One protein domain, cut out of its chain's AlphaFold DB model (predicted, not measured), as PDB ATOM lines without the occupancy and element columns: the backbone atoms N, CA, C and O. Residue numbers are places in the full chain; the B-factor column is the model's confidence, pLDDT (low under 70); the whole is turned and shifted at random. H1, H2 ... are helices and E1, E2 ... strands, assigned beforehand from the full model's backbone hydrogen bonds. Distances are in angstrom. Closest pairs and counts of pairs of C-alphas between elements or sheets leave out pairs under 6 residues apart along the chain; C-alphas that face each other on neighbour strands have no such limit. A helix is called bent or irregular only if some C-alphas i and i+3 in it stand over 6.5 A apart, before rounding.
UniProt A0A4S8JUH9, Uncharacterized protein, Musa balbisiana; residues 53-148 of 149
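What this domain is: This is residues 53 to 148 of the 149 residues of an uncharacterized protein of Musa balbisiana (UniProt A0A4S8JUH9). A two-stranded ribbon, E1 and E2 side by side, makes a wall with one face bare, and over its other face lie two helices near opposite ends of the ribbon: H3 packs at the end of E1, and H1, more loosely and with its residues 63 to 67, comes near the end of E2. The short helices H2 and H4 each pack on H3, while two long loops, residues 75 to 94 and 126 to 140, reach the far ends of the longest axis. The 96 printed residues hold four named helices and two named strands, in the order H1 H2 E1 H3 H4 E2; the sheet E1 - E2 is antiparallel and the class is mixed, helices and strands. The whole is compact, with a radius of gyration of the C-alphas of 13.0 A, and its outline is elongated, spanning 41 by 26 by 26 A.

How they stand to each other: H1, residues 53 to 67, touches no helix, and its closest C-alpha to E2, residues 141 to 147, is that of Phe 67, 7.2 A from Ser 146. H2, residues 71 to 74, only just touches H3, residues 106 to 116, with 3 pairs of C-alphas within 8 A, the closest those of Val 73 and Met 116 at 6.2 A. E1, residues 95 to 101, is the antiparallel neighbour of E2, at 163 degrees between directions; N 98 and O 144 are 3.0 A apart and N 144 and O 98 2.9 A, both within hydrogen-bond range. The closest C-alphas of E1 and H3 are those of Phe 101 and Gly 108, 5.7 A apart. H1 and H3 are close but not clearly touching, C-alphas 66 and 116 being closest at 7.6 A; they run the same way at a steep tilt of 38 degrees, only just past shallow. H4, residues 122 to 125, touches H3, the closest C-alphas being those of Arg 110 and Trp 125 at 6.6 A. H3 and E2 are apart. Every O i to N i+4 pair is within hydrogen-bond range in H3 and 9 of 11 are in H1; H2 and H4 are too short for such a pair.

Where its parts are: H1 begins at C-alpha 53, (281.569, 264.812, 195.035), and is 20.3 A long; it is irregular, with C-alphas 60 and 63 7.2 A apart. H2 is 5.0 A long, E1 19.9 A, H3 15.5 A and H4 5.8 A. E1 begins at C-alpha 95, (270.380, 258.288, 172.576). E2, 19.9 A long, ends at C-alpha 147, (269.207, 258.847, 176.618).

The domain as a whole: The two C-alphas farthest apart are those of Pro 91 and Thr 129, 41.6 A. The printed part has no cut. The links H2 to E1 and H4 to E2 are long, with 20 and 15 residues; the other three are tight. The mean pLDDT of the printed part is 79.1, and residues 122 to 141 and residue 148 are under 70.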
ATOM      1  N   GLU A  53     281.586 263.430 195.518       81.31
ATOM      2  CA  GLU A  53     281.569 264.812 195.035       81.31
ATOM      3  C   GLU A  53     281.936 264.887 193.552       81.31
ATOM      4  O   GLU A  53     281.320 265.625 192.786       81.31
ATOM      5  N   LEU A  54     282.901 264.070 193.128       77.81
ATOM      6  CA  LEU A  54     283.339 263.973 191.742       77.81
ATOM      7  C   LEU A  54     282.273 263.310 190.858       77.81
ATOM      8  O   LEU A  54     282.047 263.737 189.724       77.81
ATOM      9  N   ARG A  55     281.575 262.296 191.387       81.75
ATOM     10  CA  ARG A  55     280.422 261.683 190.715       81.75
ATOM     11  C   ARG A  55     279.303 262.709 190.508       81.75
ATOM     12  O   ARG A  55     278.773 262.806 189.402       81.75
ATOM     13  N   GLU A  56     278.969 263.485 191.534       84.38
ATOM     14  CA  GLU A  56     277.947 264.534 191.445       84.38
ATOM     15  C   GLU A  56     278.365 265.679 190.519       84.38
ATOM     16  O   GLU A  56     277.555 266.140 189.716       84.38
ATOM     17  N   ALA A  57     279.630 266.102 190.549       83.19
ATOM     18  CA  ALA A  57     280.146 267.085 189.600       83.19
ATOM     19  C   ALA A  57     279.956 266.602 188.152       83.19
ATOM     20  O   ALA A  57     279.414 267.332 187.318       83.19
ATOM     21  N   LEU A  58     280.300 265.340 187.872       81.94
ATOM     22  CA  LEU A  58     280.176 264.756 186.542       81.94
ATOM     23  C   LEU A  58     278.716 264.611 186.083       81.94
ATOM     24  O   LEU A  58     278.326 265.186 185.067       81.94
ATOM     25  N   PHE A  59     277.909 263.824 186.799       84.00
ATOM     26  CA  PHE A  59     276.543 263.487 186.373       84.00
ATOM     27  C   PHE A  59     275.539 264.606 186.669       84.00
ATOM     28  O   PHE A  59     274.570 264.802 185.932       84.00
ATOM     29  N   GLY A  60     275.757 265.356 187.747       83.94
ATOM     30  CA  GLY A  60     274.870 266.422 188.192       83.94
ATOM     31  C   GLY A  60     275.001 267.701 187.371       83.94
ATOM     32  O   GLY A  60     273.986 268.380 187.181       83.94
ATOM     33  N   ARG A  61     276.205 268.002 186.859       84.50
ATOM     34  CA  ARG A  61     276.512 269.231 186.107       84.50
ATOM     35  C   ARG A  61     277.155 268.953 184.748       84.50
ATOM     36  O   ARG A  61     276.528 269.225 183.728       84.50
ATOM     37  N   THR A  62     278.365 268.400 184.727       84.75
ATOM     38  CA  THR A  62     279.226 268.361 183.532       84.75
ATOM     39  C   THR A  62     278.574 267.680 182.330       84.75
ATOM     40  O   THR A  62     278.597 268.219 181.226       84.75
ATOM     41  N   LEU A  63     277.952 266.513 182.521       88.19
ATOM     42  CA  LEU A  63     277.287 265.807 181.422       88.19
ATOM     43  C   LEU A  63     276.051 266.554 180.917       88.19
ATOM     44  O   LEU A  63     275.803 266.569 179.715       88.19
ATOM     45  N   LYS A  64     275.303 267.222 181.801       88.62
ATOM     46  CA  LYS A  64     274.137 268.019 181.394       88.62
ATOM     47  C   LYS A  64     274.554 269.213 180.544       88.62
ATOM     48  O   LYS A  64     273.920 269.480 179.530       88.62
ATOM     49  N   GLU A  65     275.631 269.895 180.930       90.50
ATOM     50  CA  GLU A  65     276.210 270.980 180.132       90.50
ATOM     51  C   GLU A  65     276.698 270.472 178.773       90.50
ATOM     52  O   GLU A  65     276.385 271.076 177.751       90.50
ATOM     53  N   LEU A  66     277.414 269.341 178.753       91.81
ATOM     54  CA  LEU A  66     277.951 268.742 177.532       91.81
ATOM     55  C   LEU A  66     276.849 268.363 176.534       91.81
ATOM     56  O   LEU A  66     276.926 268.722 175.361       91.81
ATOM     57  N   PHE A  67     275.818 267.643 176.980       92.19
ATOM     58  CA  PHE A  67     274.724 267.219 176.100       92.19
ATOM     59  C   PHE A  67     273.750 268.358 175.772       92.19
ATOM     60  O   PHE A  67     273.126 268.337 174.710       92.19
ATOM     61  N   GLY A  68     273.696 269.399 176.609       92.19
ATOM     62  CA  GLY A  68     272.990 270.650 176.329       92.19
ATOM     63  C   GLY A  68     273.637 271.519 175.243       92.19
ATOM     64  O   GLY A  68     273.020 272.493 174.811       92.19
ATOM     65  N   LEU A  69     274.850 271.189 174.782       93.69
ATOM     66  CA  LEU A  69     275.495 271.910 173.687       93.69
ATOM     67  C   LEU A  69     274.722 271.768 172.364       93.69
ATOM     68  O   LEU A  69     274.125 270.715 172.099       93.69
ATOM     69  N   PRO A  70     274.787 272.787 171.488       93.88
ATOM     70  CA  PRO A  70     274.266 272.700 170.129       93.88
ATOM     71  C   PRO A  70     274.812 271.488 169.362       93.88
ATOM     72  O   PRO A  70     275.959 271.066 169.543       93.88
ATOM     73  N   VAL A  71     273.983 270.905 168.490       93.62
ATOM     74  CA  VAL A  71     274.336 269.664 167.782       93.62
ATOM     75  C   VAL A  71     275.550 269.844 166.872       93.62
ATOM     76  O   VAL A  71     276.379 268.948 166.774       93.62
ATOM     77  N   ASP A  72     275.692 271.015 166.253       93.75
ATOM     78  CA  ASP A  72     276.817 271.377 165.395       93.75
ATOM     79  C   ASP A  72     278.131 271.431 166.180       93.75
ATOM     80  O   ASP A  72     279.155 270.978 165.673       93.75
ATOM     81  N   VAL A  73     278.100 271.889 167.438       94.94
ATOM     82  CA  VAL A  73     279.256 271.843 168.346       94.94
ATOM     83  C   VAL A  73     279.621 270.396 168.668       94.94
ATOM     84  O   VAL A  73     280.780 270.009 168.505       94.94
ATOM     85  N   LYS A  74     278.638 269.571 169.050       94.62
ATOM     86  CA  LYS A  74     278.854 268.148 169.362       94.62
ATOM     87  C   LYS A  74     279.397 267.377 168.154       94.62
ATOM     88  O   LYS A  74     280.351 266.618 168.300       94.62
ATOM     89  N   MET A  75     278.899 267.651 166.945       93.56
ATOM     90  CA  MET A  75     279.370 267.053 165.685       93.56
ATOM     91  C   MET A  75     280.842 267.353 165.352       93.56
ATOM     92  O   MET A  75     281.427 266.655 164.524       93.56
ATOM     93  N   ARG A  76     281.479 268.339 166.003       94.06
ATOM     94  CA  ARG A  76     282.930 268.573 165.869       94.06
ATOM     95  C   ARG A  76     283.753 267.445 166.491       94.06
ATOM     96  O   ARG A  76     284.904 267.260 166.096       94.06
ATOM     97  N   ASN A  77     283.182 266.678 167.426       94.25
ATOM     98  CA  ASN A  77     283.783 265.459 167.965       94.25
ATOM     99  C   ASN A  77     283.758 264.363 166.893       94.25
ATOM    100  O   ASN A  77     282.870 263.522 166.847       94.25
ATOM    101  N   THR A  78     284.734 264.397 165.994       91.94
ATOM    102  CA  THR A  78     284.866 263.436 164.896       91.94
ATOM    103  C   THR A  78     285.895 262.361 165.226       91.94
ATOM    104  O   THR A  78     286.767 262.540 166.076       91.94
ATOM    105  N   SER A  79     285.789 261.215 164.558       87.44
ATOM    106  CA  SER A  79     286.730 260.110 164.700       87.44
ATOM    107  C   SER A  79     286.822 259.310 163.410       87.44
ATOM    108  O   SER A  79     285.828 259.115 162.716       87.44
ATOM    109  N   ASN A  80     288.011 258.785 163.127       84.56
ATOM    110  CA  ASN A  80     288.224 257.777 162.090       84.56
ATOM    111  C   ASN A  80     287.984 256.337 162.589       84.56
ATOM    112  O   ASN A  80     287.986 255.404 161.788       84.56
ATOM    113  N   LYS A  81     287.794 256.140 163.898       80.06
ATOM    114  CA  LYS A  81     287.481 254.841 164.505       80.06
ATOM    115  C   LYS A  81     285.966 254.585 164.488       80.06
ATOM    116  O   LYS A  81     285.216 255.479 164.888       80.06
ATOM    117  N   PRO A  82     285.505 253.382 164.094       75.81
ATOM    118  CA  PRO A  82     284.086 253.022 164.127       75.81
ATOM    119  C   PRO A  82     283.479 253.204 165.520       75.81
ATOM    120  O   PRO A  82     284.098 252.804 166.498       75.81
ATOM    121  N   HIS A  83     282.266 253.758 165.620       72.94
ATOM    122  CA  HIS A  83     281.551 253.992 166.891       72.94
ATOM    123  C   HIS A  83     282.241 254.968 167.859       72.94
ATOM    124  O   HIS A  83     282.061 254.877 169.068       72.94
ATOM    125  N   HIS A  84     283.058 255.883 167.343       82.81
ATOM    126  CA  HIS A  84     283.720 256.908 168.145       82.81
ATOM    127  C   HIS A  84     283.413 258.301 167.593       82.81
ATOM    128  O   HIS A  84     283.072 258.455 166.421       82.81
ATOM    129  N   GLY A  85     283.613 259.314 168.429       90.75
ATOM    130  CA  GLY A  85     283.164 260.674 168.157       90.75
ATOM    131  C   GLY A  85     281.718 260.871 168.608       90.75
ATOM    132  O   GLY A  85     281.238 260.154 169.491       90.75
ATOM    133  N   TYR A  86     281.043 261.834 167.990       93.81
ATOM    134  CA  TYR A  86     279.627 262.080 168.177       93.81
ATOM    135  C   TYR A  86     278.791 261.023 167.459       93.81
ATOM    136  O   TYR A  86     278.958 260.779 166.263       93.81
ATOM    137  N   ILE A  87     277.860 260.432 168.195       91.50
ATOM    138  CA  ILE A  87     276.825 259.540 167.682       91.50
ATOM    139  C   ILE A  87     275.492 260.161 168.074       91.50
ATOM    140  O   ILE A  87     275.243 260.400 169.248       91.50
ATOM    141  N   GLY A  88     274.630 260.426 167.103       89.69
ATOM    142  CA  GLY A  88     273.329 261.038 167.338       89.69
ATOM    143  C   GLY A  88     272.681 261.421 166.016       89.69
ATOM    144  O   GLY A  88     273.290 261.270 164.959       89.69
ATOM    145  N   GLN A  89     271.441 261.910 166.072       88.88
ATOM    146  CA  GLN A  89     270.675 262.344 164.891       88.88
ATOM    147  C   GLN A  89     270.406 261.235 163.852       88.88
ATOM    148  O   GLN A  89     270.032 261.521 162.715       88.88
ATOM    149  N   PHE A  90     270.557 259.962 164.229       86.38
ATOM    150  CA  PHE A  90     270.163 258.834 163.388       86.38
ATOM    151  C   PHE A  90     268.674 258.521 163.589       86.38
ATOM    152  O   PHE A  90     268.234 258.399 164.734       86.38
ATOM    153  N   PRO A  91     267.885 258.348 162.511       86.44
ATOM    154  CA  PRO A  91     266.500 257.912 162.637       86.44
ATOM    155  C   PRO A  91     266.396 256.606 163.437       86.44
ATOM    156  O   PRO A  91     267.039 255.617 163.093       86.44
ATOM    157  N   GLY A  92     265.580 256.607 164.494       86.06
ATOM    158  CA  GLY A  92     265.374 255.443 165.365       86.06
ATOM    159  C   GLY A  92     266.391 255.281 166.500       86.06
ATOM    160  O   GLY A  92     266.303 254.294 167.222       86.06
ATOM    161  N   LEU A  93     267.326 256.223 166.674       85.50
ATOM    162  CA  LEU A  93     268.234 256.258 167.819       85.50
ATOM    163  C   LEU A  93     267.673 257.182 168.909       85.50
ATOM    164  O   LEU A  93     267.464 258.369 168.665       85.50
ATOM    165  N   ASP A  94     267.444 256.643 170.102       88.88
ATOM    166  CA  ASP A  94     266.900 257.342 171.278       88.88
ATOM    167  C   ASP A  94     267.990 257.837 172.245       88.88
ATOM    168  O   ASP A  94     267.709 258.291 173.355       88.88
ATOM    169  N   TYR A  95     269.248 257.786 171.816       88.44
ATOM    170  CA  TYR A  95     270.380 258.288 172.576       88.44
ATOM    171  C   TYR A  95     271.341 259.079 171.697       88.44
ATOM    172  O   TYR A  95     271.404 258.918 170.475       88.44
ATOM    173  N   GLU A  96     272.140 259.911 172.351       92.81
ATOM    174  CA  GLU A  96     273.350 260.472 171.773       92.81
ATOM    175  C   GLU A  96     274.577 260.111 172.611       92.81
ATOM    176  O   GLU A  96     274.479 259.826 173.808       92.81
ATOM    177  N   ALA A  97     275.742 260.087 171.968       92.06
ATOM    178  CA  ALA A  97     277.002 259.759 172.603       92.06
ATOM    179  C   ALA A  97     278.145 260.643 172.105       92.06
ATOM    180  O   ALA A  97     278.152 261.085 170.960       92.06
ATOM    181  N   LEU A  98     279.128 260.866 172.973       93.12
ATOM    182  CA  LEU A  98     280.373 261.580 172.687       93.12
ATOM    183  C   LEU A  98     281.550 260.751 173.192       93.12
ATOM    184  O   LEU A  98     281.431 260.018 174.175       93.12
ATOM    185  N   SER A  99     282.699 260.868 172.527       91.00
ATOM    186  CA  SER A  99     283.898 260.111 172.892       91.00
ATOM    187  C   SER A  99     285.035 261.036 173.306       91.00
ATOM    188  O   SER A  99     285.417 261.942 172.559       91.00
ATOM    189  N   VAL A 100     285.620 260.752 174.472       88.44
ATOM    190  CA  VAL A 100     286.837 261.411 174.959       88.44
ATOM    191  C   VAL A 100     288.027 260.493 174.692       88.44
ATOM    192  O   VAL A 100     288.146 259.418 175.289       88.44
ATOM    193  N   PHE A 101     288.893 260.913 173.771       85.25
ATOM    194  CA  PHE A 101     290.136 260.218 173.438       85.25
ATOM    195  C   PHE A 101     291.228 260.528 174.444       85.25
ATOM    196  O   PHE A 101     291.306 261.648 174.944       85.25
ATOM    197  N   ASP A 102     292.069 259.528 174.712       84.19
ATOM    198  CA  ASP A 102     293.167 259.623 175.670       84.19
ATOM    199  C   ASP A 102     292.719 260.272 176.983       84.19
ATOM    200  O   ASP A 102     293.385 261.126 177.548       84.19
ATOM    201  N   ALA A 103     291.558 259.829 177.465       81.00
ATOM    202  CA  ALA A 103     290.907 260.287 178.688       81.00
ATOM    203  C   ALA A 103     291.832 260.180 179.923       81.00
ATOM    204  O   ALA A 103     291.815 261.032 180.809       81.00
ATOM    205  N   HIS A 104     292.709 259.173 179.925       76.50
ATOM    206  CA  HIS A 104     293.820 259.000 180.866       76.50
ATOM    207  C   HIS A 104     294.900 260.094 180.859       76.50
ATOM    208  O   HIS A 104     295.676 260.176 181.809       76.50
ATOM    209  N   LEU A 105     294.939 260.951 179.838       80.62
ATOM    210  CA  LEU A 105     295.891 262.046 179.688       80.62
ATOM    211  C   LEU A 105     295.202 263.402 179.877       80.62
ATOM    212  O   LEU A 105     294.069 263.641 179.448       80.62
ATOM    213  N   VAL A 106     295.927 264.338 180.490       80.62
ATOM    214  CA  VAL A 106     295.455 265.719 180.682       80.62
ATOM    215  C   VAL A 106     295.243 266.395 179.332       80.62
ATOM    216  O   VAL A 106     294.277 267.119 179.127       80.62
ATOM    217  N   GLU A 107     296.119 266.112 178.380       84.56
ATOM    218  CA  GLU A 107     296.082 266.653 177.032       84.56
ATOM    219  C   GLU A 107     294.854 266.151 176.266       84.56
ATOM    220  O   GLU A 107     294.232 266.931 175.546       84.56
ATOM    221  N   GLY A 108     294.461 264.885 176.454       84.75
ATOM    222  CA  GLY A 108     293.274 264.305 175.818       84.75
ATOM    223  C   GLY A 108     291.984 264.951 176.322       84.75
ATOM    224  O   GLY A 108     291.161 265.429 175.538       84.75
ATOM    225  N   THR A 109     291.849 265.064 177.646       82.25
ATOM    226  CA  THR A 109     290.699 265.732 178.284       82.25
ATOM    227  C   THR A 109     290.621 267.222 177.956       82.25
ATOM    228  O   THR A 109     289.541 267.726 177.643       82.25
ATOM    229  N   ARG A 110     291.760 267.922 177.940       84.38
ATOM    230  CA  ARG A 110     291.841 269.331 177.543       84.38
ATOM    231  C   ARG A 110     291.480 269.543 176.074       84.38
ATOM    232  O   ARG A 110     290.693 270.435 175.780       84.38
ATOM    233  N   SER A 111     291.996 268.713 175.169       88.50
ATOM    234  CA  SER A 111     291.687 268.808 173.735       88.50
ATOM    235  C   SER A 111     290.190 268.624 173.474       88.50
ATOM    236  O   SER A 111     289.601 269.338 172.666       88.50
ATOM    237  N   PHE A 112     289.551 267.694 174.192       90.44
ATOM    238  CA  PHE A 112     288.100 267.529 174.142       90.44
ATOM    239  C   PHE A 112     287.361 268.766 174.677       90.44
ATOM    240  O   PHE A 112     286.411 269.231 174.049       90.44
ATOM    241  N   ALA A 113     287.813 269.330 175.801       89.38
ATOM    242  CA  ALA A 113     287.213 270.525 176.390       89.38
ATOM    243  C   ALA A 113     287.285 271.738 175.448       89.38
ATOM    244  O   ALA A 113     286.279 272.404 175.231       89.38
ATOM    245  N   GLU A 114     288.449 271.997 174.848       90.31
ATOM    246  CA  GLU A 114     288.658 273.097 173.894       90.31
ATOM    247  C   GLU A 114     287.809 272.925 172.621       90.31
ATOM    248  O   GLU A 114     287.364 273.905 172.022       90.31
ATOM    249  N   LEU A 115     287.532 271.679 172.220       92.38
ATOM    250  CA  LEU A 115     286.665 271.373 171.084       92.38
ATOM    251  C   LEU A 115     285.188 271.684 171.368       92.38
ATOM    252  O   LEU A 115     284.496 272.215 170.496       92.38
ATOM    253  N   MET A 116     284.714 271.332 172.565       93.50
ATOM    254  CA  MET A 116     283.324 271.521 172.996       93.50
ATOM    255  C   MET A 116     283.043 272.959 173.454       93.50
ATOM    256  O   MET A 116     281.969 273.490 173.189       93.50
ATOM    257  N   TRP A 117     284.029 273.617 174.065       92.06
ATOM    258  CA  TRP A 117     283.951 275.002 174.534       92.06
ATOM    259  C   TRP A 117     285.180 275.805 174.083       92.06
ATOM    260  O   TRP A 117     286.088 276.042 174.881       92.06
ATOM    261  N   PRO A 118     285.212 276.284 172.826       84.00
ATOM    262  CA  PRO A 118     286.327 277.087 172.316       84.00
ATOM    263  C   PRO A 118     286.539 278.404 173.075       84.00
ATOM    264  O   PRO A 118     287.660 278.897 173.156       84.00
ATOM    265  N   GLU A 119     285.466 278.966 173.642       83.19
ATOM    266  CA  GLU A 119     285.505 280.167 174.493       83.19
ATOM    267  C   GLU A 119     285.877 279.850 175.956       83.19
ATOM    268  O   GLU A 119     286.035 280.754 176.774       83.19
ATOM    269  N   GLY A 120     286.071 278.567 176.272       77.88
ATOM    270  CA  GLY A 120     286.444 278.059 177.583       77.88
ATOM    271  C   GLY A 120     285.255 277.580 178.417       77.88
ATOM    272  O   GLY A 120     284.207 278.214 178.486       77.88
ATOM    273  N   ASN A 121     285.454 276.459 179.112       74.62
ATOM    274  CA  ASN A 121     284.616 276.015 180.226       74.62
ATOM    275  C   ASN A 121     285.547 275.573 181.368       74.62
ATOM    276  O   ASN A 121     285.950 274.407 181.411       74.62
ATOM    277  N   PRO A 122     285.951 276.502 182.257       64.19
ATOM    278  CA  PRO A 122     286.834 276.189 183.376       64.19
ATOM    279  C   PRO A 122     286.260 275.065 184.247       64.19
ATOM    280  O   PRO A 122     286.970 274.128 184.577       64.19
ATOM    281  N   SER A 123     284.953 275.044 184.508       66.00
ATOM    282  CA  SER A 123     284.321 273.974 185.294       66.00
ATOM    283  C   SER A 123     284.430 272.565 184.693       66.00
ATOM    284  O   SER A 123     284.201 271.595 185.409       66.00
ATOM    285  N   PHE A 124     284.768 272.424 183.405       65.75
ATOM    286  CA  PHE A 124     284.919 271.116 182.761       65.75
ATOM    287  C   PHE A 124     286.297 270.473 182.993       65.75
ATOM    288  O   PHE A 124     286.396 269.251 183.083       65.75
ATOM    289  N   TRP A 125     287.369 271.273 183.059       60.03
ATOM    290  CA  TRP A 125     288.750 270.763 183.146       60.03
ATOM    291  C   TRP A 125     289.559 271.342 184.311       60.03
ATOM    292  O   TRP A 125     290.531 270.720 184.743       60.03
ATOM    293  N   SER A 126     289.182 272.517 184.816       51.03
ATOM    294  CA  SER A 126     289.742 273.134 186.011       51.03
ATOM    295  C   SER A 126     288.742 273.019 187.151       51.03
ATOM    296  O   SER A 126     287.988 273.941 187.437       51.03
ATOM    297  N   ASP A 127     288.754 271.867 187.798       45.66
ATOM    298  CA  ASP A 127     288.807 271.828 189.247       45.66
ATOM    299  C   ASP A 127     289.301 270.448 189.670       45.66
ATOM    300  O   ASP A 127     288.942 269.422 189.093       45.66
ATOM    301  N   HIS A 128     290.142 270.483 190.697       44.22
ATOM    302  CA  HIS A 128     290.715 269.363 191.427       44.22
ATOM    303  C   HIS A 128     292.082 268.849 190.955       44.22
ATOM    304  O   HIS A 128     292.497 268.924 189.798       44.22
ATOM    305  N   THR A 129     292.842 268.438 191.964       41.19
ATOM    306  CA  THR A 129     294.258 268.087 191.912       41.19
ATOM    307  C   THR A 129     294.518 266.929 190.937       41.19
ATOM    308  O   THR A 129     293.575 266.273 190.491       41.19
ATOM    309  N   PRO A 130     295.781 266.624 190.575       46.25
ATOM    310  CA  PRO A 130     296.080 265.510 189.682       46.25
ATOM    311  C   PRO A 130     295.425 264.170 190.043       46.25
ATOM    312  O   PRO A 130     295.192 263.377 189.129       46.25
ATOM    313  N   ASP A 131     295.103 263.966 191.324       43.28
ATOM    314  CA  ASP A 131     294.511 262.755 191.894       43.28
ATOM    315  C   ASP A 131     292.975 262.662 191.808       43.28
ATOM    316  O   ASP A 131     292.439 261.561 191.924       43.28
ATOM    317  N   ASP A 132     292.265 263.756 191.518       44.84
ATOM    318  CA  ASP A 132     290.790 263.821 191.542       44.84
ATOM    319  C   ASP A 132     290.140 263.662 190.155       44.84
ATOM    320  O   ASP A 132     288.959 263.936 189.942       44.84
ATOM    321  N   ARG A 133     290.912 263.244 189.149       53.75
ATOM    322  CA  ARG A 133     290.451 263.236 187.756       53.75
ATOM    323  C   ARG A 133     289.741 261.926 187.419       53.75
ATOM    324  O   ARG A 133     290.367 260.927 187.079       53.75
ATOM    325  N   PHE A 134     288.407 261.965 187.461       51.66
ATOM    326  CA  PHE A 134     287.506 260.840 187.148       51.66
ATOM    327  C   PHE A 134     287.842 260.158 185.821       51.66
ATOM    328  O   PHE A 134     287.905 258.937 185.716       51.66
ATOM    329  N   ILE A 135     288.063 260.981 184.796       50.34
ATOM    330  CA  ILE A 135     288.202 260.537 183.412       50.34
ATOM    331  C   ILE A 135     289.528 259.789 183.208       50.34
ATOM    332  O   ILE A 135     289.628 258.959 182.304       50.34
ATOM    333  N   SER A 136     290.533 260.011 184.070       46.28
ATOM    334  CA  SER A 136     291.886 259.565 183.771       46.28
ATOM    335  C   SER A 136     292.270 258.175 184.284       46.28
ATOM    336  O   SER A 136     293.241 257.590 183.803       46.28
ATOM    337  N   ARG A 137     291.526 257.616 185.244       49.47
ATOM    338  CA  ARG A 137     291.944 256.392 185.952       49.47
ATOM    339  C   ARG A 137     291.312 255.100 185.436       49.47
ATOM    340  O   ARG A 137     291.811 254.027 185.759       49.47
ATOM    341  N   SER A 138     290.252 255.179 184.632       50.41
ATOM    342  CA  SER A 138     289.435 254.000 184.305       50.41
ATOM    343  C   SER A 138     289.702 253.409 182.920       50.41
ATOM    344  O   SER A 138     289.556 252.205 182.734       50.41
ATOM    345  N   SER A 139     290.073 254.226 181.929       58.91
ATOM    346  CA  SER A 139     290.251 253.757 180.552       58.91
ATOM    347  C   SER A 139     291.054 254.743 179.707       58.91
ATOM    348  O   SER A 139     291.023 255.952 179.928       58.91
ATOM    349  N   LYS A 140     291.721 254.235 178.661       61.66
ATOM    350  CA  LYS A 140     292.324 255.089 177.625       61.66
ATOM    351  C   LYS A 140     291.276 255.924 176.888       61.66
ATOM    352  O   LYS A 140     291.612 256.957 176.319       61.66
ATOM    353  N   GLN A 141     290.021 255.483 176.907       66.00
ATOM    354  CA  GLN A 141     288.919 256.116 176.205       66.00
ATOM    355  C   GLN A 141     287.606 255.950 176.964       66.00
ATOM    356  O   GLN A 141     287.319 254.871 177.487       66.00
ATOM    357  N   ILE A 142     286.789 257.001 176.964       75.94
ATOM    358  CA  ILE A 142     285.456 256.991 177.569       75.94
ATOM    359  C   ILE A 142     284.414 257.335 176.508       75.94
ATOM    360  O   ILE A 142     284.571 258.312 175.773       75.94
ATOM    361  N   HIS A 143     283.349 256.535 176.455       78.06
ATOM    362  CA  HIS A 143     282.121 256.870 175.745       78.06
ATOM    363  C   HIS A 143     281.106 257.385 176.759       78.06
ATOM    364  O   HIS A 143     280.788 256.703 177.734       78.06
ATOM    365  N   LEU A 144     280.629 258.602 176.541       80.88
ATOM    366  CA  LEU A 144     279.592 259.232 177.343       80.88
ATOM    367  C   LEU A 144     278.281 259.095 176.584       80.88
ATOM    368  O   LEU A 144     278.242 259.437 175.406       80.88
ATOM    369  N   PHE A 145     277.232 258.624 177.251       82.50
ATOM    370  CA  PHE A 145     275.915 258.407 176.654       82.50
ATOM    371  C   PHE A 145     274.862 259.252 177.370       82.50
ATOM    372  O   PHE A 145     274.912 259.400 178.592       82.50
ATOM    373  N   SER A 146     273.894 259.756 176.610       77.94
ATOM    374  CA  SER A 146     272.671 260.372 177.120       77.94
ATOM    375  C   SER A 146     271.472 259.791 176.388       77.94
ATOM    376  O   SER A 146     271.399 259.866 175.164       77.94
ATOM    377  N   THR A 147     270.524 259.233 177.134       72.88
ATOM    378  CA  THR A 147     269.207 258.847 176.618       72.88
ATOM    379  C   THR A 147     268.317 260.082 176.545       72.88
ATOM    380  O   THR A 147     268.212 260.823 177.524       72.88
ATOM    381  N   LEU A 148     267.674 260.306 175.403       57.31
ATOM    382  CA  LEU A 148     266.624 261.308 175.258       57.31
ATOM    383  C   LEU A 148     265.341 260.709 175.851       57.31
ATOM    384  O   LEU A 148     264.645 259.957 175.173       57.31
TER     385      LEU A 148